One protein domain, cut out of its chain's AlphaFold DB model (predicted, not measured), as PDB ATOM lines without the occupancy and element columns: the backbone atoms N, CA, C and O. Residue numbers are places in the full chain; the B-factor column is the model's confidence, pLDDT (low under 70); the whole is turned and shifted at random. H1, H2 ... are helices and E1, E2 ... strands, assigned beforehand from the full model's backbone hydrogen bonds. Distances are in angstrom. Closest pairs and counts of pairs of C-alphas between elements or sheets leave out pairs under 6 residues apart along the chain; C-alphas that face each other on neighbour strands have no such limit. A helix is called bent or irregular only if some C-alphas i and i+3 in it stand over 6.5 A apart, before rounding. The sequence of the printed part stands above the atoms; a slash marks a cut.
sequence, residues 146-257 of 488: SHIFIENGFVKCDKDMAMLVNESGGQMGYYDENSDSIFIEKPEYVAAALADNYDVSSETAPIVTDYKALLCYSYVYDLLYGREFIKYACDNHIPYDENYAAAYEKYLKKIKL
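What this domain is: This is residues 146 to 257 of the 488 residues of an uncharacterized protein of uncultured Ruminococcus sp (UniProt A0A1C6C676). What would one see first? An elongated body has a strand hairpin, E3 and E4, at one end and two helices, H4 and H5, at the other; H1 lies near the middle with H2 side by side with it, and H3 lies between H1 and the H4 and H5 end. A second, separate strand hairpin, E1 and E2, lies along one side, and the free tip of the first, residues 176 to 181, sticks out. What is it made of, and how large is it? The printed part has 112 residues, of mixed class, with five named helices and four named strands in the order E1, E2, H1, E3, E4, H2, H3, H4, H5, and its two sheets are antiparallel pairs, E1 - E2 and E3 - E4. It is compact, with a radius of gyration of the C-alphas of 14.7 A, and spans 50 by 27 by 24 A.

Where its parts are: Where are the strands? E3 is residues 172 to 176, 13.5 A long, and E4 is residues 181 to 184. E1 is residues 148 to 151, beginning at C-alpha 148 (217.123, 165.487, 166.444), and E2 is residues 154 to 157. Where are the helices? H1 is residues 159 to 167, 12.0 A long, H2 residues 187 to 195, 12.2 A, and H3 residues 211 to 218, 10.2 A. H4 is residues 226 to 235, 14.4 A, and H5 residues 244 to 256, 16.1 A, ending at C-alpha 256 (199.618, 155.490, 183.790). H5 is irregular, but only just: C-alphas 253 and 256 are 6.7 A apart.

How they stand to each other: How do the strands pair? In the hairpin E3 and E4, N 174 and O 183 are 2.9 A apart, within hydrogen-bond range, and residues 172 to 173 of E3 also pair, antiparallel, with residues 207 to 208. In the hairpin E1 and E2, N 156 and O 149 are 2.8 A apart, within hydrogen-bond range. Which helices touch? H1 and H2 touch at a shallow tilt of 16 degrees, opposite ways, closest at the C-alphas of Asn 166 and Pro 187, 6.1 A. H4 and H5 only just touch, with 3 pairs of C-alphas within 8 A, through residues 248 to 251 of H5 alone; they are about perpendicular at 84 degrees, and their closest C-alphas are those of Phe 229 and Tyr 248, 6.3 A. Where is H3? It is close to but not clearly touching H1, H4 and H5; its closest C-alphas to H5 are those of Cys 216 and Tyr 244, 6.4 A. Are the helix backbones complete? In H1, H2 and H3 every O i to N i+4 pair is within hydrogen-bond range; in H4 5 of 6 are, in H5 8 of 9.

The domain as a whole: How far does it reach? The two C-alphas farthest apart are those of Asn 178 and Leu 257, 51.2 A. Are there cuts or long links? The printed part has no cut, and the link from H2 to H3, 15 residues, is long. Is any confidence low? No printed residue is under 70, and the mean pLDDT of the printed part is 92.7.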
ATOM      1  N   SER A 146     213.180 162.294 164.070       91.38
ATOM      2  CA  SER A 146     212.702 163.548 163.461       91.38
ATOM      3  C   SER A 146     212.849 164.812 164.316       91.38
ATOM      4  O   SER A 146     212.691 165.911 163.790       91.38
ATOM      5  N   HIS A 147     213.124 164.674 165.613       93.94
ATOM      6  CA  HIS A 147     213.279 165.784 166.561       93.94
ATOM      7  C   HIS A 147     214.748 166.117 166.848       93.94
ATOM      8  O   HIS A 147     215.028 166.980 167.682       93.94
ATOM      9  N   ILE A 148     215.684 165.424 166.190       94.25
ATOM     10  CA  ILE A 148     217.123 165.487 166.444       94.25
ATOM     11  C   ILE A 148     217.846 165.882 165.154       94.25
ATOM     12  O   ILE A 148     217.636 165.291 164.099       94.25
ATOM     13  N   PHE A 149     218.722 166.876 165.256       92.88
ATOM     14  CA  PHE A 149     219.464 167.451 164.140       92.88
ATOM     15  C   PHE A 149     220.952 167.435 164.485       92.88
ATOM     16  O   PHE A 149     221.328 167.767 165.609       92.88
ATOM     17  N   ILE A 150     221.801 167.040 163.535       91.69
ATOM     18  CA  ILE A 150     223.258 167.099 163.695       91.69
ATOM     19  C   ILE A 150     223.792 168.172 162.756       91.69
ATOM     20  O   ILE A 150     223.580 168.096 161.547       91.69
ATOM     21  N   GLU A 151     224.494 169.149 163.317       90.19
ATOM     22  CA  GLU A 151     225.142 170.221 162.570       90.19
ATOM     23  C   GLU A 151     226.567 170.411 163.095       90.19
ATOM     24  O   GLU A 151     226.780 170.548 164.299       90.19
ATOM     25  N   ASN A 152     227.549 170.382 162.192       88.88
ATOM     26  CA  ASN A 152     228.985 170.445 162.494       88.88
ATOM     27  C   ASN A 152     229.443 169.445 163.580       88.88
ATOM     28  O   ASN A 152     230.346 169.727 164.365       88.88
ATOM     29  N   GLY A 153     228.815 168.264 163.631       90.38
ATOM     30  CA  GLY A 153     229.077 167.251 164.659       90.38
ATOM     31  C   GLY A 153     228.549 167.580 166.056       90.38
ATOM     32  O   GLY A 153     229.057 167.032 167.034       90.38
ATOM     33  N   PHE A 154     227.565 168.468 166.182       94.75
ATOM     34  CA  PHE A 154     226.884 168.766 167.442       94.75
ATOM     35  C   PHE A 154     225.396 168.442 167.340       94.75
ATOM     36  O   PHE A 154     224.775 168.686 166.304       94.75
ATOM     37  N   VAL A 155     224.815 167.894 168.412       95.38
ATOM     38  CA  VAL A 155     223.389 167.541 168.428       95.38
ATOM     39  C   VAL A 155     222.544 168.700 168.936       95.38
ATOM     40  O   VAL A 155     222.676 169.138 170.080       95.38
ATOM     41  N   LYS A 156     221.620 169.133 168.087       95.19
ATOM     42  CA  LYS A 156     220.547 170.080 168.382       95.19
ATOM     43  C   LYS A 156     219.204 169.345 168.339       95.19
ATOM     44  O   LYS A 156     219.087 168.264 167.755       95.19
ATOM     45  N   CYS A 157     218.178 169.924 168.946       95.38
ATOM     46  CA  CYS A 157     216.836 169.342 168.974       95.38
ATOM     47  C   CYS A 157     215.784 170.353 168.525       95.38
ATOM     48  O   CYS A 157     216.012 171.556 168.594       95.38
ATOM     49  N   ASP A 158     214.613 169.880 168.101       94.62
ATOM     50  CA  ASP A 158     213.473 170.779 167.910       94.62
ATOM     51  C   ASP A 158     213.034 171.441 169.232       94.62
ATOM     52  O   ASP A 158     213.464 171.060 170.324       94.62
ATOM     53  N   LYS A 159     212.162 172.452 169.140       94.19
ATOM     54  CA  LYS A 159     211.723 173.231 170.307       94.19
ATOM     55  C   LYS A 159     211.132 172.361 171.419       94.19
ATOM     56  O   LYS A 159     211.452 172.574 172.586       94.19
ATOM     57  N   ASP A 160     210.262 171.413 171.077       93.25
ATOM     58  CA  ASP A 160     209.549 170.598 172.065       93.25
ATOM     59  C   ASP A 160     210.500 169.628 172.780       93.25
ATOM     60  O   ASP A 160     210.453 169.507 174.007       93.25
ATOM     61  N   MET A 161     211.384 168.970 172.028       94.88
ATOM     62  CA  MET A 161     212.363 168.026 172.557       94.88
ATOM     63  C   MET A 161     213.426 168.762 173.379       94.88
ATOM     64  O   MET A 161     213.758 168.327 174.482       94.88
ATOM     65  N   ALA A 162     213.899 169.920 172.908       95.12
ATOM     66  CA  ALA A 162     214.846 170.745 173.648       95.12
ATOM     67  C   ALA A 162     214.249 171.265 174.971       95.12
ATOM     68  O   ALA A 162     214.893 171.175 176.020       95.12
ATOM     69  N   MET A 163     212.995 171.738 174.962       94.56
ATOM     70  CA  MET A 163     212.303 172.122 176.198       94.56
ATOM     71  C   MET A 163     212.168 170.931 177.150       94.56
ATOM     72  O   MET A 163     212.469 171.080 178.331       94.56
ATOM     73  N   LEU A 164     211.786 169.745 176.657       95.25
ATOM     74  CA  LEU A 164     211.655 168.550 177.495       95.25
ATOM     75  C   LEU A 164     212.986 168.143 178.142       95.25
ATOM     76  O   LEU A 164     213.000 167.815 179.329       95.25
ATOM     77  N   VAL A 165     214.095 168.170 177.398       95.25
ATOM     78  CA  VAL A 165     215.431 167.861 177.936       95.25
ATOM     79  C   VAL A 165     215.815 168.869 179.026       95.25
ATOM     80  O   VAL A 165     216.229 168.451 180.106       95.25
ATOM     81  N   ASN A 166     215.600 170.169 178.795       94.75
ATOM     82  CA  ASN A 166     215.897 171.227 179.768       94.75
ATOM     83  C   ASN A 166     215.018 171.130 181.036       94.75
ATOM     84  O   ASN A 166     215.521 171.201 182.154       94.75
ATOM     85  N   GLU A 167     213.710 170.890 180.880       93.50
ATOM     86  CA  GLU A 167     212.775 170.643 181.992       93.50
ATOM     87  C   GLU A 167     213.125 169.381 182.796       93.50
ATOM     88  O   GLU A 167     212.861 169.322 183.995       93.50
ATOM     89  N   SER A 168     213.730 168.385 182.146       91.56
ATOM     90  CA  SER A 168     214.178 167.131 182.766       91.56
ATOM     91  C   SER A 168     215.567 167.242 183.419       91.56
ATOM     92  O   SER A 168     216.114 166.241 183.877       91.56
ATOM     93  N   GLY A 169     216.155 168.446 183.464       89.06
ATOM     94  CA  GLY A 169     217.471 168.701 184.058       89.06
ATOM     95  C   GLY A 169     218.662 168.293 183.186       89.06
ATOM     96  O   GLY A 169     219.786 168.244 183.685       89.06
ATOM     97  N   GLY A 170     218.439 167.997 181.902       90.75
ATOM     98  CA  GLY A 170     219.502 167.735 180.936       90.75
ATOM     99  C   GLY A 170     220.320 168.995 180.650       90.75
ATOM    100  O   GLY A 170     219.771 170.086 180.502       90.75
ATOM    101  N   GLN A 171     221.641 168.843 180.579       93.44
ATOM    102  CA  GLN A 171     222.550 169.951 180.301       93.44
ATOM    103  C   GLN A 171     222.551 170.315 178.813       93.44
ATOM    104  O   GLN A 171     222.484 169.451 177.931       93.44
ATOM    105  N   MET A 172     222.639 171.619 178.553       96.06
ATOM    106  CA  MET A 172     222.798 172.189 177.221       96.06
ATOM    107  C   MET A 172     223.834 173.303 177.243       96.06
ATOM    108  O   MET A 172     224.085 173.915 178.283       96.06
ATOM    109  N   GLY A 173     224.413 173.584 176.085       94.31
ATOM    110  CA  GLY A 173     225.446 174.595 175.954       94.31
ATOM    111  C   GLY A 173     225.608 175.125 174.540       94.31
ATOM    112  O   GLY A 173     224.784 174.878 173.660       94.31
ATOM    113  N   TYR A 174     226.704 175.844 174.343       94.56
ATOM    114  CA  TYR A 174     227.110 176.422 173.068       94.56
ATOM    115  C   TYR A 174     228.592 176.144 172.819       94.56
ATOM    116  O   TYR A 174     229.373 176.027 173.763       94.56
ATOM    117  N   TYR A 175     228.975 176.052 171.551       93.25
ATOM    118  CA  TYR A 175     230.366 175.919 171.131       93.25
ATOM    119  C   TYR A 175     230.978 177.309 170.902       93.25
ATOM    120  O   TYR A 175     230.387 178.131 170.203       93.25
ATOM    121  N   ASP A 176     232.147 177.582 171.489       91.00
ATOM    122  CA  ASP A 176     232.924 178.801 171.227       91.00
ATOM    123  C   ASP A 176     234.123 178.492 170.323       91.00
ATOM    124  O   ASP A 176     235.134 177.933 170.757       91.00
ATOM    125  N   GLU A 177     234.032 178.926 169.064       86.62
ATOM    126  CA  GLU A 177     235.080 178.759 168.049       86.62
ATOM    127  C   GLU A 177     236.424 179.404 168.429       86.62
ATOM    128  O   GLU A 177     237.472 178.995 167.926       86.62
ATOM    129  N   ASN A 178     236.427 180.430 169.291       87.75
ATOM    130  CA  ASN A 178     237.648 181.163 169.643       87.75
ATOM    131  C   ASN A 178     238.514 180.397 170.645       87.75
ATOM    132  O   ASN A 178     239.740 180.545 170.648       87.75
ATOM    133  N   SER A 179     237.869 179.631 171.525       88.12
ATOM    134  CA  SER A 179     238.511 178.849 172.580       88.12
ATOM    135  C   SER A 179     238.542 177.346 172.289       88.12
ATOM    136  O   SER A 179     239.279 176.644 172.978       88.12
ATOM    137  N   ASP A 180     237.809 176.880 171.268       89.56
ATOM    138  CA  ASP A 180     237.596 175.463 170.939       89.56
ATOM    139  C   ASP A 180     237.085 174.695 172.170       89.56
ATOM    140  O   ASP A 180     237.737 173.789 172.691       89.56
ATOM    141  N   SER A 181     235.945 175.147 172.708       92.56
ATOM    142  CA  SER A 181     235.374 174.628 173.957       92.56
ATOM    143  C   SER A 181     233.844 174.681 174.001       92.56
ATOM    144  O   SER A 181     233.209 175.434 173.257       92.56
ATOM    145  N   ILE A 182     233.252 173.874 174.889       94.81
ATOM    146  CA  ILE A 182     231.809 173.835 175.146       94.81
ATOM    147  C   ILE A 182     231.490 174.626 176.415       94.81
ATOM    148  O   ILE A 182     231.986 174.330 177.499       94.81
ATOM    149  N   PHE A 183     230.616 175.622 176.297       94.19
ATOM    150  CA  PHE A 183     230.097 176.376 177.432       94.19
ATOM    151  C   PHE A 183     228.712 175.859 177.830       94.19
ATOM    152  O   PHE A 183     227.752 176.031 177.078       94.19
ATOM    153  N   ILE A 184     228.595 175.258 179.018       95.31
ATOM    154  CA  ILE A 184     227.307 174.832 179.589       95.31
ATOM    155  C   ILE A 184     226.529 176.049 180.088       95.31
ATOM    156  O   ILE A 184     226.988 176.773 180.973       95.31
ATOM    157  N   GLU A 185     225.325 176.241 179.554       95.19
ATOM    158  CA  GLU A 185     224.457 177.360 179.901       95.19
ATOM    159  C   GLU A 185     223.463 176.988 181.016       95.19
ATOM    160  O   GLU A 185     223.110 175.826 181.231       95.19
ATOM    161  N   LYS A 186     222.990 177.989 181.763       94.38
ATOM    162  CA  LYS A 186     221.970 177.796 182.797       94.38
ATOM    163  C   LYS A 186     220.604 177.450 182.184       94.38
ATOM    164  O   LYS A 186     220.171 178.147 181.262       94.38
ATOM    165  N   PRO A 187     219.839 176.513 182.783       93.81
ATOM    166  CA  PRO A 187     218.510 176.119 182.297       93.81
ATOM    167  C   PRO A 187     217.518 177.273 182.090       93.81
ATOM    168  O   PRO A 187     216.662 177.214 181.210       93.81
ATOM    169  N   GLU A 188     217.643 178.337 182.887       94.06
ATOM    170  CA  GLU A 188     216.828 179.557 182.814       94.06
ATOM    171  C   GLU A 188     217.052 180.341 181.507       94.06
ATOM    172  O   GLU A 188     216.096 180.845 180.917       94.06
ATOM    173  N   TYR A 189     218.299 180.425 181.036       92.06
ATOM    174  CA  TYR A 189     218.650 181.127 179.798       92.06
ATOM    175  C   TYR A 189     218.402 180.250 178.566       92.06
ATOM    176  O   TYR A 189     217.891 180.749 177.566       92.06
ATOM    177  N   VAL A 190     218.631 178.935 178.677       92.31
ATOM    178  CA  VAL A 190     218.206 177.948 177.670       92.31
ATOM    179  C   VAL A 190     216.688 178.019 177.455       92.31
ATOM    180  O   VAL A 190     216.230 178.130 176.321       92.31
ATOM    181  N   ALA A 191     215.890 178.049 178.531       92.12
ATOM    182  CA  ALA A 191     214.435 178.185 178.438       92.12
ATOM    183  C   ALA A 191     214.001 179.493 177.750       92.12
ATOM    184  O   ALA A 191     213.065 179.479 176.951       92.12
ATOM    185  N   ALA A 192     214.686 180.610 178.024       90.00
ATOM    186  CA  ALA A 192     214.426 181.883 177.352       90.00
ATOM    187  C   ALA A 192     214.754 181.817 175.846       90.00
ATOM    188  O   ALA A 192     213.924 182.202 175.024       90.00
ATOM    189  N   ALA A 193     215.910 181.254 175.475       88.69
ATOM    190  CA  ALA A 193     216.314 181.077 174.078       88.69
ATOM    191  C   ALA A 193     215.358 180.159 173.288       88.69
ATOM    192  O   ALA A 193     215.082 180.406 172.117       88.69
ATOM    193  N   LEU A 194     214.806 179.123 173.930       90.25
ATOM    194  CA  LEU A 194     213.799 178.247 173.324       90.25
ATOM    195  C   LEU A 194     212.419 178.918 173.208       90.25
ATOM    196  O   LEU A 194     211.633 178.562 172.326       90.25
ATOM    197  N   ALA A 195     212.093 179.887 174.068       87.38
ATOM    198  CA  ALA A 195     210.816 180.597 174.028       87.38
ATOM    199  C   ALA A 195     210.695 181.508 172.790       87.38
ATOM    200  O   ALA A 195     209.680 181.434 172.088       87.38
ATOM    201  N   ASP A 196     211.736 182.289 172.493       79.06
ATOM    202  CA  ASP A 196     211.733 183.362 171.490       79.06
ATOM    203  C   ASP A 196     212.077 182.873 170.070       79.06
ATOM    204  O   ASP A 196     213.241 182.771 169.702       79.06
ATOM    205  N   ASN A 197     211.053 182.618 169.239       80.12
ATOM    206  CA  ASN A 197     211.178 182.323 167.794       80.12
ATOM    207  C   ASN A 197     212.292 181.317 167.424       80.12
ATOM    208  O   ASN A 197     212.977 181.489 166.417       80.12
ATOM    209  N   TYR A 198     212.458 180.277 168.244       91.06
ATOM    210  CA  TYR A 198     213.518 179.282 168.107       91.06
ATOM    211  C   TYR A 198     213.592 178.652 166.705       91.06
ATOM    212  O   TYR A 198     212.624 178.044 166.241       91.06
ATOM    213  N   ASP A 199     214.770 178.751 166.090       90.00
ATOM    214  CA  ASP A 199     215.174 178.016 164.892       90.00
ATOM    215  C   ASP A 199     216.319 177.071 165.271       90.00
ATOM    216  O   ASP A 199     217.368 177.510 165.749       90.00
ATOM    217  N   VAL A 200     216.115 175.770 165.052       90.44
ATOM    218  CA  VAL A 200     217.116 174.725 165.311       90.44
ATOM    219  C   VAL A 200     218.351 174.870 164.412       90.44
ATOM    220  O   VAL A 200     219.443 174.467 164.799       90.44
ATOM    221  N   SER A 201     218.194 175.512 163.254       87.81
ATOM    222  CA  SER A 201     219.251 175.789 162.272       87.81
ATOM    223  C   SER A 201     220.107 177.012 162.638       87.81
ATOM    224  O   SER A 201     221.027 177.364 161.908       87.81
ATOM    225  N   SER A 202     219.798 177.709 163.740       87.88
ATOM    226  CA  SER A 202     220.589 178.856 164.192       87.88
ATOM    227  C   SER A 202     221.916 178.404 164.808       87.88
ATOM    228  O   SER A 202     221.957 177.452 165.590       87.88
ATOM    229  N   GLU A 203     222.991 179.157 164.572       82.62
ATOM    230  CA  GLU A 203     224.252 179.051 165.328       82.62
ATOM    231  C   GLU A 203     224.020 179.215 166.845       82.62
ATOM    232  O   GLU A 203     224.704 178.600 167.657       82.62
ATOM    233  N   THR A 204     222.994 179.981 167.238       85.12
ATOM    234  CA  THR A 204     222.593 180.207 168.639       85.12
ATOM    235  C   THR A 204     221.615 179.159 169.187       85.12
ATOM    236  O   THR A 204     220.988 179.389 170.225       85.12
ATOM    237  N   ALA A 205     221.403 178.042 168.488       91.38
ATOM    238  CA  ALA A 205     220.574 176.947 168.980       91.38
ATOM    239  C   ALA A 205     221.353 176.112 170.022       91.38
ATOM    240  O   ALA A 205     222.489 175.728 169.737       91.38
ATOM    241  N   PRO A 206     220.781 175.810 171.210       94.56
ATOM    242  CA  PRO A 206     221.481 175.043 172.236       94.56
ATOM    243  C   PRO A 206     221.863 173.638 171.761       94.56
ATOM    244  O   PRO A 206     221.060 172.935 171.145       94.56
ATOM    245  N   ILE A 207     223.080 173.229 172.105       96.06
ATOM    246  CA  ILE A 207     223.626 171.892 171.878       96.06
ATOM    247  C   ILE A 207     223.335 171.040 173.119       96.06
ATOM    248  O   ILE A 207     223.624 171.463 174.239       96.06
ATOM    249  N   VAL A 208     222.776 169.843 172.936       95.62
ATOM    250  CA  VAL A 208     222.547 168.869 174.020       95.62
ATOM    251  C   VAL A 208     223.860 168.176 174.373       95.62
ATOM    252  O   VAL A 208     224.601 167.828 173.459       95.62
ATOM    253  N   THR A 209     224.155 167.931 175.657       94.62
ATOM    254  CA  THR A 209     225.432 167.290 176.038       94.62
ATOM    255  C   THR A 209     225.348 165.808 176.430       94.62
ATOM    256  O   THR A 209     226.277 165.043 176.159       94.62
ATOM    257  N   ASP A 210     224.225 165.359 176.998       93.62
ATOM    258  CA  ASP A 210     223.991 163.940 177.313       93.62
ATOM    259  C   ASP A 210     223.308 163.221 176.136       93.62
ATOM    260  O   ASP A 210     222.085 163.051 176.078       93.62
ATOM    261  N   TYR A 211     224.124 162.791 175.173       93.25
ATOM    262  CA  TYR A 211     223.684 162.009 174.015       93.25
ATOM    263  C   TYR A 211     223.110 160.641 174.407       93.25
ATOM    264  O   TYR A 211     222.252 160.110 173.699       93.25
ATOM    265  N   LYS A 212     223.536 160.071 175.543       91.50
ATOM    266  CA  LYS A 212     223.029 158.786 176.035       91.50
ATOM    267  C   LYS A 212     221.591 158.912 176.542       91.50
ATOM    268  O   LYS A 212     220.743 158.097 176.175       91.50
ATOM    269  N   ALA A 213     221.302 159.942 177.339       93.50
ATOM    270  CA  ALA A 213     219.943 160.280 177.755       93.50
ATOM    271  C   ALA A 213     219.066 160.610 176.543       93.50
ATOM    272  O   ALA A 213     217.971 160.061 176.408       93.50
ATOM    273  N   LEU A 214     219.575 161.429 175.615       95.12
ATOM    274  CA  LEU A 214     218.852 161.819 174.405       95.12
ATOM    275  C   LEU A 214     218.474 160.614 173.525       95.12
ATOM    276  O   LEU A 214     217.351 160.549 173.023       95.12
ATOM    277  N   LEU A 215     219.366 159.626 173.389       93.56
ATOM    278  CA  LEU A 215     219.084 158.375 172.680       93.56
ATOM    279  C   LEU A 215     218.002 157.545 173.381       93.56
ATOM    280  O   LEU A 215     217.114 157.002 172.731       93.56
ATOM    281  N   CYS A 216     218.034 157.462 174.712       94.50
ATOM    282  CA  CYS A 216     216.969 156.816 175.476       94.50
ATOM    283  C   CYS A 216     215.618 157.537 175.307       94.50
ATOM    284  O   CYS A 216     214.586 156.872 175.188       94.50
ATOM    285  N   TYR A 217     215.612 158.872 175.244       95.00
ATOM    286  CA  TYR A 217     214.406 159.661 174.989       95.00
ATOM    287  C   TYR A 217     213.858 159.429 173.576       95.00
ATOM    288  O   TYR A 217     212.652 159.230 173.428       95.00
ATOM    289  N   SER A 218     214.716 159.375 172.551       93.12
ATOM    290  CA  SER A 218     214.295 159.202 171.149       93.12
ATOM    291  C   SER A 218     213.552 157.885 170.881       93.12
ATOM    292  O   SER A 218     212.742 157.817 169.958       93.12
ATOM    293  N   TYR A 219     213.756 156.855 171.714       92.88
ATOM    294  CA  TYR A 219     213.022 155.586 171.640       92.88
ATOM    295  C   TYR A 219     211.580 155.650 172.161       92.88
ATOM    296  O   TYR A 219     210.787 154.762 171.847       92.88
ATOM    297  N   VAL A 220     211.248 156.638 172.998       95.25
ATOM    298  CA  VAL A 220     209.956 156.702 173.704       95.25
ATOM    299  C   VAL A 220     209.186 157.998 173.478       95.25
ATOM    300  O   VAL A 220     207.989 158.011 173.728       95.25
ATOM    301  N   TYR A 221     209.833 159.067 173.009       94.44
ATOM    302  CA  TYR A 221     209.282 160.424 172.928       94.44
ATOM    303  C   TYR A 221     207.920 160.513 172.218       94.44
ATOM    304  O   TYR A 221     206.982 161.093 172.772       94.44
ATOM    305  N   ASP A 222     207.802 159.874 171.051       92.75
ATOM    306  CA  ASP A 222     206.589 159.847 170.218       92.75
ATOM    307  C   ASP A 222     205.603 158.727 170.584       92.75
ATOM    308  O   ASP A 222     204.533 158.601 169.982       92.75
ATOM    309  N   LEU A 223     205.939 157.897 171.577       93.94
ATOM    310  CA  LEU A 223     205.035 156.871 172.083       93.94
ATOM    311  C   LEU A 223     203.966 157.477 173.006       93.94
ATOM    312  O   LEU A 223     204.042 158.614 173.475       93.94
ATOM    313  N   LEU A 224     202.935 156.680 173.283       93.81
ATOM    314  CA  LEU A 224     201.793 157.070 174.101       93.81
ATOM    315  C   LEU A 224     202.230 157.469 175.528       93.81
ATOM    316  O   LEU A 224     202.764 156.656 176.274       93.81
ATOM    317  N   TYR A 225     201.993 158.720 175.927       94.56
ATOM    318  CA  TYR A 225     202.534 159.322 177.161       94.56
ATOM    319  C   TYR A 225     204.076 159.298 177.285       94.56
ATOM    320  O   TYR A 225     204.607 159.434 178.385       94.56
ATOM    321  N   GLY A 226     204.810 159.180 176.175       94.69
ATOM    322  CA  GLY A 226     206.276 159.131 176.137       94.69
ATOM    323  C   GLY A 226     206.960 160.312 176.826       94.69
ATOM    324  O   GLY A 226     207.800 160.131 177.707       94.69
ATOM    325  N   ARG A 227     206.520 161.534 176.502       94.19
ATOM    326  CA  ARG A 227     207.000 162.781 177.131       94.19
ATOM    327  C   ARG A 227     206.752 162.829 178.648       94.19
ATOM    328  O   ARG A 227     207.577 163.364 179.384       94.19
ATOM    329  N   GLU A 228     205.646 162.258 179.133       93.75
ATOM    330  CA  GLU A 228     205.384 162.148 180.577       93.75
ATOM    331  C   GLU A 228     206.274 161.092 181.238       93.75
ATOM    332  O   GLU A 228     206.782 161.312 182.339       93.75
ATOM    333  N   PHE A 229     206.485 159.956 180.564       95.81
ATOM    334  CA  PHE A 229     207.385 158.917 181.048       95.81
ATOM    335  C   PHE A 229     208.818 159.435 181.193       95.81
ATOM    336  O   PHE A 229     209.459 159.100 182.182       95.81
ATOM    337  N   ILE A 230     209.306 160.276 180.274       95.81
ATOM    338  CA  ILE A 230     210.642 160.888 180.375       95.81
ATOM    339  C   ILE A 230     210.783 161.688 181.681       95.81
ATOM    340  O   ILE A 230     211.729 161.461 182.436       95.81
ATOM    341  N   LYS A 231     209.796 162.530 182.022       93.75
ATOM    342  CA  LYS A 231     209.778 163.272 183.299       93.75
ATOM    343  C   LYS A 231     209.726 162.328 184.504       93.75
ATOM    344  O   LYS A 231     210.564 162.415 185.397       93.75
ATOM    345  N   TYR A 232     208.813 161.351 184.477       93.44
ATOM    346  CA  TYR A 232     208.708 160.316 185.510       93.44
ATOM    347  C   TYR A 232     210.026 159.540 185.703       93.44
ATOM    348  O   TYR A 232     210.412 159.246 186.834       93.44
ATOM    349  N   ALA A 233     210.725 159.213 184.618       94.81
ATOM    350  CA  ALA A 233     211.990 158.493 184.639       94.81
ATOM    351  C   ALA A 233     213.097 159.308 185.319       94.81
ATOM    352  O   ALA A 233     213.847 158.743 186.116       94.81
ATOM    353  N   CYS A 234     213.147 160.619 185.080       92.88
ATOM    354  CA  CYS A 234     214.083 161.528 185.742       92.88
ATOM    355  C   CYS A 234     213.782 161.649 187.245       92.88
ATOM    356  O   CYS A 234     214.669 161.405 188.068       92.88
ATOM    357  N   ASP A 235     212.514 161.900 187.601       92.19
ATOM    358  CA  ASP A 235     212.034 162.001 188.992       92.19
ATOM    359  C   ASP A 235     212.280 160.721 189.815       92.19
ATOM    360  O   ASP A 235     212.440 160.773 191.034       92.19
ATOM    361  N   ASN A 236     212.292 159.555 189.157       92.50
ATOM    362  CA  ASN A 236     212.486 158.243 189.785       92.50
ATOM    363  C   ASN A 236     213.898 157.668 189.549       92.50
ATOM    364  O   ASN A 236     214.140 156.507 189.884       92.50
ATOM    365  N   HIS A 237     214.816 158.461 188.984       93.00
ATOM    366  CA  HIS A 237     216.208 158.095 188.691       93.00
ATOM    367  C   HIS A 237     216.362 156.767 187.919       93.00
ATOM    368  O   HIS A 237     217.203 155.926 188.245       93.00
ATOM    369  N   ILE A 238     215.531 156.560 186.893       93.88
ATOM    370  CA  ILE A 238     215.624 155.402 185.998       93.88
ATOM    371  C   ILE A 238     216.878 155.556 185.118       93.88
ATOM    372  O   ILE A 238     216.994 156.568 184.427       93.88
ATOM    373  N   PRO A 239     217.807 154.580 185.099       92.94
ATOM    374  CA  PRO A 239     219.024 154.679 184.296       92.94
ATOM    375  C   PRO A 239     218.754 154.781 182.790       92.94
ATOM    376  O   PRO A 239     217.921 154.056 182.243       92.94
ATOM    377  N   TYR A 240     219.533 155.622 182.106       92.38
ATOM    378  CA  TYR A 240     219.599 155.659 180.644       92.38
ATOM    379  C   TYR A 240     220.419 154.462 180.146       92.38
ATOM    380  O   TYR A 240     221.647 154.528 180.039       92.38
ATOM    381  N   ASP A 241     219.756 153.328 179.929       91.31
ATOM    382  CA  ASP A 241     220.343 152.101 179.389       91.31
ATOM    383  C   ASP A 241     219.361 151.339 178.473       91.31
ATOM    384  O   ASP A 241     218.268 151.813 178.159       91.31
ATOM    385  N   GLU A 242     219.757 150.152 178.010       89.00
ATOM    386  CA  GLU A 242     218.978 149.312 177.087       89.00
ATOM    387  C   GLU A 242     217.591 148.905 177.633       89.00
ATOM    388  O   GLU A 242     216.684 148.593 176.863       89.00
ATOM    389  N   ASN A 243     217.383 148.954 178.953       94.12
ATOM    390  CA  ASN A 243     216.111 148.638 179.602       94.12
ATOM    391  C   ASN A 243     215.136 149.827 179.632       94.12
ATOM    392  O   ASN A 243     213.999 149.654 180.080       94.12
ATOM    393  N   TYR A 244     215.526 151.020 179.168       94.44
ATOM    394  CA  TYR A 244     214.700 152.233 179.254       94.44
ATOM    395  C   TYR A 244     213.327 152.067 178.572       94.44
ATOM    396  O   TYR A 244     212.291 152.400 179.153       94.44
ATOM    397  N   ALA A 245     213.282 151.420 177.402       93.94
ATOM    398  CA  ALA A 245     212.030 151.087 176.713       93.94
ATOM    399  C   ALA A 245     211.163 150.067 177.491       93.94
ATOM    400  O   ALA A 245     209.936 150.164 177.512       93.94
ATOM    401  N   ALA A 246     211.780 149.116 178.200       95.56
ATOM    402  CA  ALA A 246     211.056 148.181 179.067       95.56
ATOM    403  C   ALA A 246     210.526 148.862 180.347       95.56
ATOM    404  O   ALA A 246     209.478 148.477 180.877       95.56
ATOM    405  N   ALA A 247     211.216 149.898 180.835       96.56
ATOM    406  CA  ALA A 247     210.746 150.741 181.928       96.56
ATOM    407  C   ALA A 247     209.534 151.597 181.510       96.56
ATOM    408  O   ALA A 247     208.570 151.665 182.277       96.56
ATOM    409  N   TYR A 248     209.529 152.140 180.286       97.25
ATOM    410  CA  TYR A 248     208.365 152.802 179.680       97.25
ATOM    411  C   TYR A 248     207.140 151.872 179.635       97.25
ATOM    412  O   TYR A 248     206.084 152.198 180.177       97.25
ATOM    413  N   GLU A 249     207.299 150.659 179.096       95.44
ATOM    414  CA  GLU A 249     206.230 149.652 179.030       95.44
ATOM    415  C   GLU A 249     205.654 149.307 180.414       95.44
ATOM    416  O   GLU A 249     204.441 149.136 180.590       95.44
ATOM    417  N   LYS A 250     206.521 149.236 181.432       94.75
ATOM    418  CA  LYS A 250     206.129 149.013 182.829       94.75
ATOM    419  C   LYS A 250     205.380 150.216 183.413       94.75
ATOM    420  O   LYS A 250     204.383 150.000 184.103       94.75
ATOM    421  N   TYR A 251     205.828 151.446 183.153       95.00
ATOM    422  CA  TYR A 251     205.138 152.675 183.563       95.00
ATOM    423  C   TYR A 251     203.735 152.743 182.951       95.00
ATOM    424  O   TYR A 251     202.752 152.885 183.682       95.00
ATOM    425  N   LEU A 252     203.621 152.533 181.637       94.50
ATOM    426  CA  LEU A 252     202.348 152.578 180.926       94.50
ATOM    427  C   LEU A 252     201.346 151.571 181.517       94.50
ATOM    428  O   LEU A 252     200.247 151.946 181.927       94.50
ATOM    429  N   LYS A 253     201.758 150.302 181.641       91.75
ATOM    430  CA  LYS A 253     200.891 149.191 182.073       91.75
ATOM    431  C   LYS A 253     200.604 149.140 183.574       91.75
ATOM    432  O   LYS A 253     199.586 148.572 183.959       91.75
ATOM    433  N   LYS A 254     201.475 149.672 184.440       91.25
ATOM    434  CA  LYS A 254     201.315 149.562 185.909       91.25
ATOM    435  C   LYS A 254     201.025 150.876 186.627       91.25
ATOM    436  O   LYS A 254     200.623 150.822 187.783       91.25
ATOM    437  N   ILE A 255     201.239 152.021 185.981       91.81
ATOM    438  CA  ILE A 255     201.129 153.342 186.614       91.81
ATOM    439  C   ILE A 255     200.146 154.223 185.839       91.81
ATOM    440  O   ILE A 255     199.122 154.612 186.393       91.81
ATOM    441  N   LYS A 256     200.409 154.509 184.556       94.19
ATOM    442  CA  LYS A 256     199.618 155.490 183.790       94.19
ATOM    443  C   LYS A 256     198.230 154.985 183.395       94.19
ATOM    444  O   LYS A 256     197.271 155.748 183.484       94.19
ATOM    445  N   LEU A 257     198.095 153.720 182.987       95.19
ATOM    446  CA  LEU A 257     196.813 153.144 182.546       95.19
ATOM    447  C   LEU A 257     196.110 152.280 183.601       95.19
ATOM    448  O   LEU A 257     195.050 151.724 183.314       95.19
TER     449      LEU A 257